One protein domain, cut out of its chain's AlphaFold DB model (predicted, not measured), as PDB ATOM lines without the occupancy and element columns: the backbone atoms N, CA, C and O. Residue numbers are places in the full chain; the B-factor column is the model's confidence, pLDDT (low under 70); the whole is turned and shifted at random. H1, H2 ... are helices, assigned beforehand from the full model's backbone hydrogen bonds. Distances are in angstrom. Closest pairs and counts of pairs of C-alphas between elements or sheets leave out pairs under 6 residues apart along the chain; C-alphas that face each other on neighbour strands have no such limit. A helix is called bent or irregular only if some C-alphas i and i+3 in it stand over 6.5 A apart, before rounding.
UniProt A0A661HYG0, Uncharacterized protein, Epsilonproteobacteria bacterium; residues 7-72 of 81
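Overview. This is residues 7 to 72 of the 81 residues of an uncharacterized protein of Epsilonproteobacteria bacterium (UniProt A0A661HYG0). This is an open, drawn-out chain of helices with no common core: two short helices, H1 and H2, pack on each other near one end, the long helix H3 sets off from them as an arm, H4 turns a corner at its far end, and a tail ending in H5 reaches away. H1 and H2, H4 and the tail with H5 lie toward the same side of H3, and H3 and the tail make most of the length. The printed part has 66 residues with five named helices, H1 to H5 in order along the chain, and no named strand; the class is all helix. The whole is extended, with a radius of gyration of the C-alphas of 18.4 A, and elongated, with spans of 57 by 29 by 18 A.

Along the chain. H1, residues 7 to 13, measures 10.0 A and starts with C-alpha 7 at (-29.239, 8.866, 33.182). H2 holds residues 18 to 27 and measures 13.2 A. H3, residues 31 to 48, is the longest helix at 26.0 A, from C-alpha 31 at (-27.578, 26.671, 25.738) to C-alpha 48 at (-22.094, 22.427, 50.756). It is irregular: C-alphas 32 and 35 are 7.2 A apart. H4, residues 51 to 58, measures 10.4 A. H5, residues 65 to 70, measures 8.7 A and ends with C-alpha 70 at (-34.167, -2.490, 72.019).

Arrangement. H1 and H2 touch, and their closest C-alphas, those of Thr 13 and Ala 21, are 4.2 A apart. They run opposite ways at a steep tilt of 58 degrees. H2 and H3 are close but not clearly touching: their closest C-alphas, those of Asn 27 and Tyr 33, are 8.0 A apart. Their steep tilt is 61 degrees, opposite ways. H3 and H4 only just touch, and only at the corner by their link, with 3 pairs of C-alphas within 8 A; of H3, residues 47 to 48 alone take part. The closest C-alphas there, those of Leu 48 and Thr 54, are 5.2 A apart. H3 and H4 run opposite ways at a steep tilt of 68 degrees, only just short of about perpendicular. H1 and H3 are apart, and H5 is apart from H1, H2, H3 and H4. In H1, H2, H4 and H5 every O i to N i+4 pair is within hydrogen-bond range; in H3, 12 of 14 are.

Size, cuts and confidence. The two C-alphas farthest apart, those of Ile 32 and Lys 72, are 57.5 A apart. The printed part has no cut. The links H1 to H2, H2 to H3 and H3 to H4 are tight, and H4 to H5, with 6 residues, is short. Residues 30 to 36, 38 to 46, 49 to 55 and 59 to 72 stand free. The mean pLDDT of the printed part is 90.2, and residue 61 alone is under 70.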
ATOM      1  N   ASP A   7     -28.390   9.612  32.255       92.31
ATOM      2  CA  ASP A   7     -29.239   8.866  33.182       92.31
ATOM      3  C   ASP A   7     -30.098   9.793  34.061       92.31
ATOM      4  O   ASP A   7     -31.301   9.581  34.223       92.31
ATOM      5  N   LEU A   8     -29.508  10.869  34.586       91.25
ATOM      6  CA  LEU A   8     -30.208  11.851  35.416       91.25
ATOM      7  C   LEU A   8     -31.145  12.739  34.591       91.25
ATOM      8  O   LEU A   8     -32.225  13.106  35.060       91.25
ATOM      9  N   VAL A   9     -30.756  13.071  33.358       92.00
ATOM     10  CA  VAL A   9     -31.627  13.791  32.420       92.00
ATOM     11  C   VAL A   9     -32.822  12.920  32.048       92.00
ATOM     12  O   VAL A   9     -33.959  13.388  32.123       92.00
ATOM     13  N   GLU A  10     -32.590  11.645  31.733       94.06
ATOM     14  CA  GLU A  10     -33.637  10.669  31.437       94.06
ATOM     15  C   GLU A  10     -34.592  10.516  32.625       94.06
ATOM     16  O   GLU A  10     -35.813  10.562  32.445       94.06
ATOM     17  N   LEU A  11     -34.066  10.421  33.847       95.00
ATOM     18  CA  LEU A  11     -34.875  10.391  35.064       95.00
ATOM     19  C   LEU A  11     -35.748  11.648  35.196       95.00
ATOM     20  O   LEU A  11     -36.935  11.550  35.516       95.00
ATOM     21  N   GLY A  12     -35.199  12.824  34.879       93.44
ATOM     22  CA  GLY A  12     -35.933  14.089  34.858       93.44
ATOM     23  C   GLY A  12     -37.139  14.069  33.913       93.44
ATOM     24  O   GLY A  12     -38.208  14.572  34.267       93.44
ATOM     25  N   THR A  13     -37.025  13.408  32.755       96.06
ATOM     26  CA  THR A  13     -38.131  13.277  31.781       96.06
ATOM     27  C   THR A  13     -39.299  12.404  32.257       96.06
ATOM     28  O   THR A  13     -40.377  12.444  31.647       96.06
ATOM     29  N   LYS A  14     -39.086  11.619  33.323       96.88
ATOM     30  CA  LYS A  14     -40.054  10.703  33.948       96.88
ATOM     31  C   LYS A  14     -40.673  11.281  35.230       96.88
ATOM     32  O   LYS A  14     -41.375  10.567  35.939       96.88
ATOM     33  N   SER A  15     -40.414  12.552  35.550       95.62
ATOM     34  CA  SER A  15     -40.976  13.202  36.739       95.62
ATOM     35  C   SER A  15     -42.507  13.152  36.749       95.62
ATOM     36  O   SER A  15     -43.151  13.407  35.733       95.62
ATOM     37  N   ILE A  16     -43.094  12.905  37.925       96.38
ATOM     38  CA  ILE A  16     -44.548  12.999  38.136       96.38
ATOM     39  C   ILE A  16     -45.077  14.424  37.927       96.38
ATOM     40  O   ILE A  16     -46.271  14.615  37.722       96.38
ATOM     41  N   ASN A  17     -44.197  15.428  38.004       96.81
ATOM     42  CA  ASN A  17     -44.534  16.819  37.755       96.81
ATOM     43  C   ASN A  17     -44.384  17.114  36.248       96.81
ATOM     44  O   ASN A  17     -43.251  17.128  35.751       96.81
ATOM     45  N   PRO A  18     -45.482  17.404  35.519       95.75
ATOM     46  CA  PRO A  18     -45.439  17.588  34.068       95.75
ATOM     47  C   PRO A  18     -44.526  18.730  33.616       95.75
ATOM     48  O   PRO A  18     -43.847  18.605  32.600       95.75
ATOM     49  N   SER A  19     -44.455  19.823  34.380       95.44
ATOM     50  CA  SER A  19     -43.600  20.969  34.055       95.44
ATOM     51  C   SER A  19     -42.120  20.610  34.157       95.44
ATOM     52  O   SER A  19     -41.324  21.003  33.306       95.44
ATOM     53  N   VAL A  20     -41.754  19.814  35.166       94.69
ATOM     54  CA  VAL A  20     -40.383  19.309  35.327       94.69
ATOM     55  C   VAL A  20     -40.048  18.348  34.190       94.69
ATOM     56  O   VAL A  20     -39.029  18.525  33.527       94.69
ATOM     57  N   ALA A  21     -40.929  17.386  33.905       96.81
ATOM     58  CA  ALA A  21     -40.735  16.450  32.802       96.81
ATOM     59  C   ALA A  21     -40.567  17.174  31.454       96.81
ATOM     60  O   ALA A  21     -39.661  16.847  30.687       96.81
ATOM     61  N   SER A  22     -41.392  18.192  31.185       96.50
ATOM     62  CA  SER A  22     -41.306  19.014  29.973       96.50
ATOM     63  C   SER A  22     -39.990  19.784  29.892       96.50
ATOM     64  O   SER A  22     -39.343  19.781  28.845       96.50
ATOM     65  N   PHE A  23     -39.553  20.398  30.994       95.69
ATOM     66  CA  PHE A  23     -38.283  21.117  31.039       95.69
ATOM     67  C   PHE A  23     -37.101  20.201  30.698       95.69
ATOM     68  O   PHE A  23     -36.283  20.552  29.850       95.69
ATOM     69  N   PHE A  24     -37.034  19.002  31.286       95.44
ATOM     70  CA  PHE A  24     -35.963  18.040  30.994       95.44
ATOM     71  C   PHE A  24     -35.998  17.498  29.561       95.44
ATOM     72  O   PHE A  24     -34.941  17.244  28.990       95.44
ATOM     73  N   ARG A  25     -37.184  17.366  28.954       94.06
ATOM     74  CA  ARG A  25     -37.331  16.912  27.560       94.06
ATOM     75  C   ARG A  25     -36.921  17.960  26.533       94.06
ATOM     76  O   ARG A  25     -36.348  17.603  25.511       94.06
ATOM     77  N   VAL A  26     -37.267  19.225  26.773       94.56
ATOM     78  CA  VAL A  26     -37.216  20.266  25.733       94.56
ATOM     79  C   VAL A  26     -36.134  21.305  26.006       94.56
ATOM     80  O   VAL A  26     -35.446  21.737  25.088       94.56
ATOM     81  N   ASN A  27     -35.969  21.715  27.261       92.94
ATOM     82  CA  ASN A  27     -35.249  22.939  27.607       92.94
ATOM     83  C   ASN A  27     -33.917  22.685  28.321       92.94
ATOM     84  O   ASN A  27     -33.023  23.520  28.250       92.94
ATOM     85  N   PHE A  28     -33.736  21.551  28.997       92.88
ATOM     86  CA  PHE A  28     -32.560  21.316  29.846       92.88
ATOM     87  C   PHE A  28     -31.221  21.384  29.094       92.88
ATOM     88  O   PHE A  28     -30.227  21.876  29.639       92.88
ATOM     89  N   ASN A  29     -31.200  20.928  27.838       91.25
ATOM     90  CA  ASN A  29     -30.017  20.955  26.972       91.25
ATOM     91  C   ASN A  29     -29.867  22.257  26.175       91.25
ATOM     92  O   ASN A  29     -28.864  22.425  25.485       91.25
ATOM     93  N   ASP A  30     -30.817  23.185  26.293       94.19
ATOM     94  CA  ASP A  30     -30.721  24.486  25.646       94.19
ATOM     95  C   ASP A  30     -29.563  25.297  26.256       94.19
ATOM     96  O   ASP A  30     -29.372  25.368  27.482       94.19
ATOM     97  N   SER A  31     -28.760  25.898  25.379       93.56
ATOM     98  CA  SER A  31     -27.578  26.671  25.738       93.56
ATOM     99  C   SER A  31     -27.930  27.929  26.531       93.56
ATOM    100  O   SER A  31     -27.099  28.364  27.338       93.56
ATOM    101  N   ILE A  32     -29.160  28.450  26.414       95.31
ATOM    102  CA  ILE A  32     -29.629  29.606  27.197       95.31
ATOM    103  C   ILE A  32     -29.546  29.357  28.710       95.31
ATOM    104  O   ILE A  32     -29.302  30.282  29.482       95.31
ATOM    105  N   TYR A  33     -29.672  28.100  29.151       93.19
ATOM    106  CA  TYR A  33     -29.601  27.741  30.568       93.19
ATOM    107  C   TYR A  33     -28.184  27.439  31.049       93.19
ATOM    108  O   TYR A  33     -28.011  27.084  32.213       93.19
ATOM    109  N   THR A  34     -27.156  27.559  30.208       93.31
ATOM    110  CA  THR A  34     -25.769  27.258  30.602       93.31
ATOM    111  C   THR A  34     -25.333  28.107  31.794       93.31
ATOM    112  O   THR A  34     -24.875  27.568  32.802       93.31
ATOM    113  N   ILE A  35     -25.565  29.423  31.730       95.31
ATOM    114  CA  ILE A  35     -25.209  30.359  32.807       95.31
ATOM    115  C   ILE A  35     -26.030  30.091  34.072       95.31
ATOM    116  O   ILE A  35     -25.497  30.119  35.184       95.31
ATOM    117  N   THR A  36     -27.318  29.776  33.926       94.75
ATOM    118  CA  THR A  36     -28.187  29.427  35.056       94.75
ATOM    119  C   THR A  36     -27.726  28.139  35.734       94.75
ATOM    120  O   THR A  36     -27.571  28.122  36.953       94.75
ATOM    121  N   LYS A  37     -27.436  27.083  34.961       93.25
ATOM    122  CA  LYS A  37     -26.903  25.809  35.468       93.25
ATOM    123  C   LYS A  37     -25.582  26.032  36.202       93.25
ATOM    124  O   LYS A  37     -25.435  25.565  37.326       93.25
ATOM    125  N   GLN A  38     -24.668  26.817  35.633       95.19
ATOM    126  CA  GLN A  38     -23.407  27.169  36.290       95.19
ATOM    127  C   GLN A  38     -23.632  27.930  37.605       95.19
ATOM    128  O   GLN A  38     -23.029  27.596  38.625       95.19
ATOM    129  N   SER A  39     -24.535  28.910  37.614       95.94
ATOM    130  CA  SER A  39     -24.867  29.689  38.813       95.94
ATOM    131  C   SER A  39     -25.466  28.816  39.919       95.94
ATOM    132  O   SER A  39     -25.123  28.981  41.091       95.94
ATOM    133  N   ILE A  40     -26.341  27.871  39.560       94.88
ATOM    134  CA  ILE A  40     -26.911  26.889  40.489       94.88
ATOM    135  C   ILE A  40     -25.800  26.009  41.062       94.88
ATOM    136  O   ILE A  40     -25.723  25.871  42.281       94.88
ATOM    137  N   THR A  41     -24.902  25.488  40.223       92.81
ATOM    138  CA  THR A  41     -23.757  24.683  40.669       92.81
ATOM    139  C   THR A  41     -22.908  25.434  41.693       92.81
ATOM    140  O   THR A  41     -22.631  24.897  42.764       92.81
ATOM    141  N   VAL A  42     -22.557  26.696  41.423       95.88
ATOM    142  CA  VAL A  42     -21.769  27.528  42.351       95.88
ATOM    143  C   VAL A  42     -22.510  27.751  43.674       95.88
ATOM    144  O   VAL A  42     -21.910  27.657  44.744       95.88
ATOM    145  N   LYS A  43     -23.820  28.017  43.632       93.94
ATOM    146  CA  LYS A  43     -24.631  28.196  44.849       93.94
ATOM    147  C   LYS A  43     -24.718  26.913  45.671       93.94
ATOM    148  O   LYS A  43     -24.534  26.972  46.883       93.94
ATOM    149  N   ILE A  44     -24.949  25.767  45.028       90.94
ATOM    150  CA  ILE A  44     -24.964  24.458  45.694       90.94
ATOM    151  C   ILE A  44     -23.604  24.188  46.339       90.94
ATOM    152  O   ILE A  44     -23.552  23.832  47.511       90.94
ATOM    153  N   GLN A  45     -22.506  24.419  45.619       91.12
ATOM    154  CA  GLN A  45     -21.162  24.244  46.163       91.12
ATOM    155  C   GLN A  45     -20.910  25.154  47.371       91.12
ATOM    156  O   GLN A  45     -20.385  24.697  48.380       91.12
ATOM    157  N   SER A  46     -21.325  26.421  47.305       92.19
ATOM    158  CA  SER A  46     -21.218  27.355  48.433       92.19
ATOM    159  C   SER A  46     -21.987  26.864  49.666       92.19
ATOM    160  O   SER A  46     -21.448  26.866  50.772       92.19
ATOM    161  N   LEU A  47     -23.209  26.354  49.478       88.88
ATOM    162  CA  LEU A  47     -24.001  25.767  50.562       88.88
ATOM    163  C   LEU A  47     -23.311  24.537  51.163       88.88
ATOM    164  O   LEU A  47     -23.187  24.446  52.384       88.88
ATOM    165  N   LEU A  48     -22.809  23.631  50.323       85.50
ATOM    166  CA  LEU A  48     -22.094  22.427  50.756       85.50
ATOM    167  C   LEU A  48     -20.733  22.729  51.411       85.50
ATOM    168  O   LEU A  48     -20.230  21.938  52.205       85.50
ATOM    169  N   ASN A  49     -20.138  23.887  51.138       87.75
ATOM    170  CA  ASN A  49     -18.935  24.328  51.841       87.75
ATOM    171  C   ASN A  49     -19.236  24.834  53.260       87.75
ATOM    172  O   ASN A  49     -18.317  24.986  54.065       87.75
ATOM    173  N   SER A  50     -20.504  25.076  53.604       88.06
ATOM    174  CA  SER A  50     -20.872  25.423  54.971       88.06
ATOM    175  C   SER A  50     -21.054  24.158  55.818       88.06
ATOM    176  O   SER A  50     -21.937  23.331  55.584       88.06
ATOM    177  N   TYR A  51     -20.201  24.005  56.836       81.88
ATOM    178  CA  TYR A  51     -20.202  22.834  57.719       81.88
ATOM    179  C   TYR A  51     -21.574  22.535  58.360       81.88
ATOM    180  O   TYR A  51     -21.987  21.372  58.336       81.88
ATOM    181  N   PRO A  52     -22.332  23.532  58.872       80.75
ATOM    182  CA  PRO A  52     -23.658  23.275  59.430       80.75
ATOM    183  C   PRO A  52     -24.634  22.706  58.397       80.75
ATOM    184  O   PRO A  52     -25.327  21.734  58.686       80.75
ATOM    185  N   PHE A  53     -24.665  23.269  57.185       83.75
ATOM    186  CA  PHE A  53     -25.574  22.819  56.133       83.75
ATOM    187  C   PHE A  53     -25.234  21.400  55.694       83.75
ATOM    188  O   PHE A  53     -26.115  20.547  55.680       83.75
ATOM    189  N   THR A  54     -23.960  21.114  55.424       82.75
ATOM    190  CA  THR A  54     -23.515  19.776  55.015       82.75
ATOM    191  C   THR A  54     -23.849  18.733  56.062       82.75
ATOM    192  O   THR A  54     -24.416  17.701  55.720       82.75
ATOM    193  N   LYS A  55     -23.628  19.016  57.350       80.94
ATOM    194  CA  LYS A  55     -24.048  18.103  58.419       80.94
ATOM    195  C   LYS A  55     -25.561  17.842  58.381       80.94
ATOM    196  O   LYS A  55     -25.988  16.703  58.530       80.94
ATOM    197  N   ILE A  56     -26.377  18.859  58.113       81.19
ATOM    198  CA  ILE A  56     -27.837  18.715  58.018       81.19
ATOM    199  C   ILE A  56     -28.264  17.897  56.786       81.19
ATOM    200  O   ILE A  56     -29.166  17.066  56.891       81.19
ATOM    201  N   VAL A  57     -27.642  18.112  55.626       81.12
ATOM    202  CA  VAL A  57     -28.104  17.503  54.368       81.12
ATOM    203  C   VAL A  57     -27.441  16.168  54.028       81.12
ATOM    204  O   VAL A  57     -28.030  15.385  53.287       81.12
ATOM    205  N   THR A  58     -26.246  15.878  54.552       76.31
ATOM    206  CA  THR A  58     -25.509  14.638  54.241       76.31
ATOM    207  C   THR A  58     -25.404  13.666  55.409       76.31
ATOM    208  O   THR A  58     -25.150  12.483  55.185       76.31
ATOM    209  N   SER A  59     -25.583  14.117  56.656       72.38
ATOM    210  CA  SER A  59     -25.482  13.214  57.808       72.38
ATOM    211  C   SER A  59     -26.809  12.523  58.090       72.38
ATOM    212  O   SER A  59     -27.891  13.070  57.875       72.38
ATOM    213  N   LYS A  60     -26.728  11.308  58.640       70.25
ATOM    214  CA  LYS A  60     -27.887  10.595  59.177       70.25
ATOM    215  C   LYS A  60     -28.362  11.312  60.445       70.25
ATOM    216  O   LYS A  60     -27.932  10.994  61.548       70.25
ATOM    217  N   ASN A  61     -29.223  12.309  60.269       68.00
ATOM    218  CA  ASN A  61     -29.763  13.129  61.361       68.00
ATOM    219  C   ASN A  61     -30.993  12.508  62.029       68.00
ATOM    220  O   ASN A  61     -31.570  13.085  62.945       68.00
ATOM    221  N   THR A  62     -31.399  11.325  61.573       75.06
ATOM    222  CA  THR A  62     -32.487  10.546  62.148       75.06
ATOM    223  C   THR A  62     -31.935   9.282  62.791       75.06
ATOM    224  O   THR A  62     -31.038   8.616  62.270       75.06
ATOM    225  N   VAL A  63     -32.490   8.934  63.945       79.25
ATOM    226  CA  VAL A  63     -32.193   7.683  64.643       79.25
ATOM    227  C   VAL A  63     -33.449   6.826  64.687       79.25
ATOM    228  O   VAL A  63     -34.558   7.346  64.809       79.25
ATOM    229  N   ASN A  64     -33.291   5.506  64.588       85.50
ATOM    230  CA  ASN A  64     -34.402   4.591  64.812       85.50
ATOM    231  C   ASN A  64     -34.611   4.447  66.322       85.50
ATOM    232  O   ASN A  64     -33.860   3.745  66.998       85.50
ATOM    233  N   LEU A  65     -35.626   5.130  66.851       85.81
ATOM    234  CA  LEU A  65     -35.886   5.145  68.287       85.81
ATOM    235  C   LEU A  65     -36.164   3.739  68.839       85.81
ATOM    236  O   LEU A  65     -35.670   3.402  69.912       85.81
ATOM    237  N   LYS A  66     -36.888   2.902  68.083       88.56
ATOM    238  CA  LYS A  66     -37.187   1.520  68.474       88.56
ATOM    239  C   LYS A  66     -35.904   0.706  68.635       88.56
ATOM    240  O   LYS A  66     -35.730   0.036  69.643       88.56
ATOM    241  N   GLU A  67     -34.989   0.821  67.677       92.25
ATOM    242  CA  GLU A  67     -33.700   0.125  67.724       92.25
ATOM    243  C   GLU A  67     -32.866   0.545  68.946       92.25
ATOM    244  O   GLU A  67     -32.262  -0.295  69.608       92.25
ATOM    245  N   LEU A  68     -32.857   1.838  69.287       90.81
ATOM    246  CA  LEU A  68     -32.122   2.343  70.452       90.81
ATOM    247  C   LEU A  68     -32.716   1.853  71.782       90.81
ATOM    248  O   LEU A  68     -31.958   1.550  72.707       90.81
ATOM    249  N   ILE A  69     -34.047   1.753  71.867       89.75
ATOM    250  CA  ILE A  69     -34.755   1.186  73.024       89.75
ATOM    251  C   ILE A  69     -34.432  -0.307  73.157       89.75
ATOM    252  O   ILE A  69     -34.071  -0.754  74.245       89.75
ATOM    253  N   ASP A  70     -34.487  -1.057  72.052       95.75
ATOM    254  CA  ASP A  70     -34.167  -2.490  72.019       95.75
ATOM    255  C   ASP A  70     -32.699  -2.740  72.446       95.75
ATOM    256  O   ASP A  70     -32.396  -3.717  73.132       95.75
ATOM    257  N   GLN A  71     -31.790  -1.808  72.129       95.81
ATOM    258  CA  GLN A  71     -30.384  -1.802  72.565       95.81
ATOM    259  C   GLN A  71     -30.167  -1.322  74.014       95.81
ATOM    260  O   GLN A  71     -29.020  -1.232  74.454       95.81
ATOM    261  N   LYS A  72     -31.231  -0.996  74.764       93.56
ATOM    262  CA  LYS A  72     -31.184  -0.473  76.145       93.56
ATOM    263  C   LYS A  72     -30.317   0.783  76.306       93.56
ATOM    264  O   LYS A  72     -29.697   0.991  77.350       93.56
TER     265      LYS A  72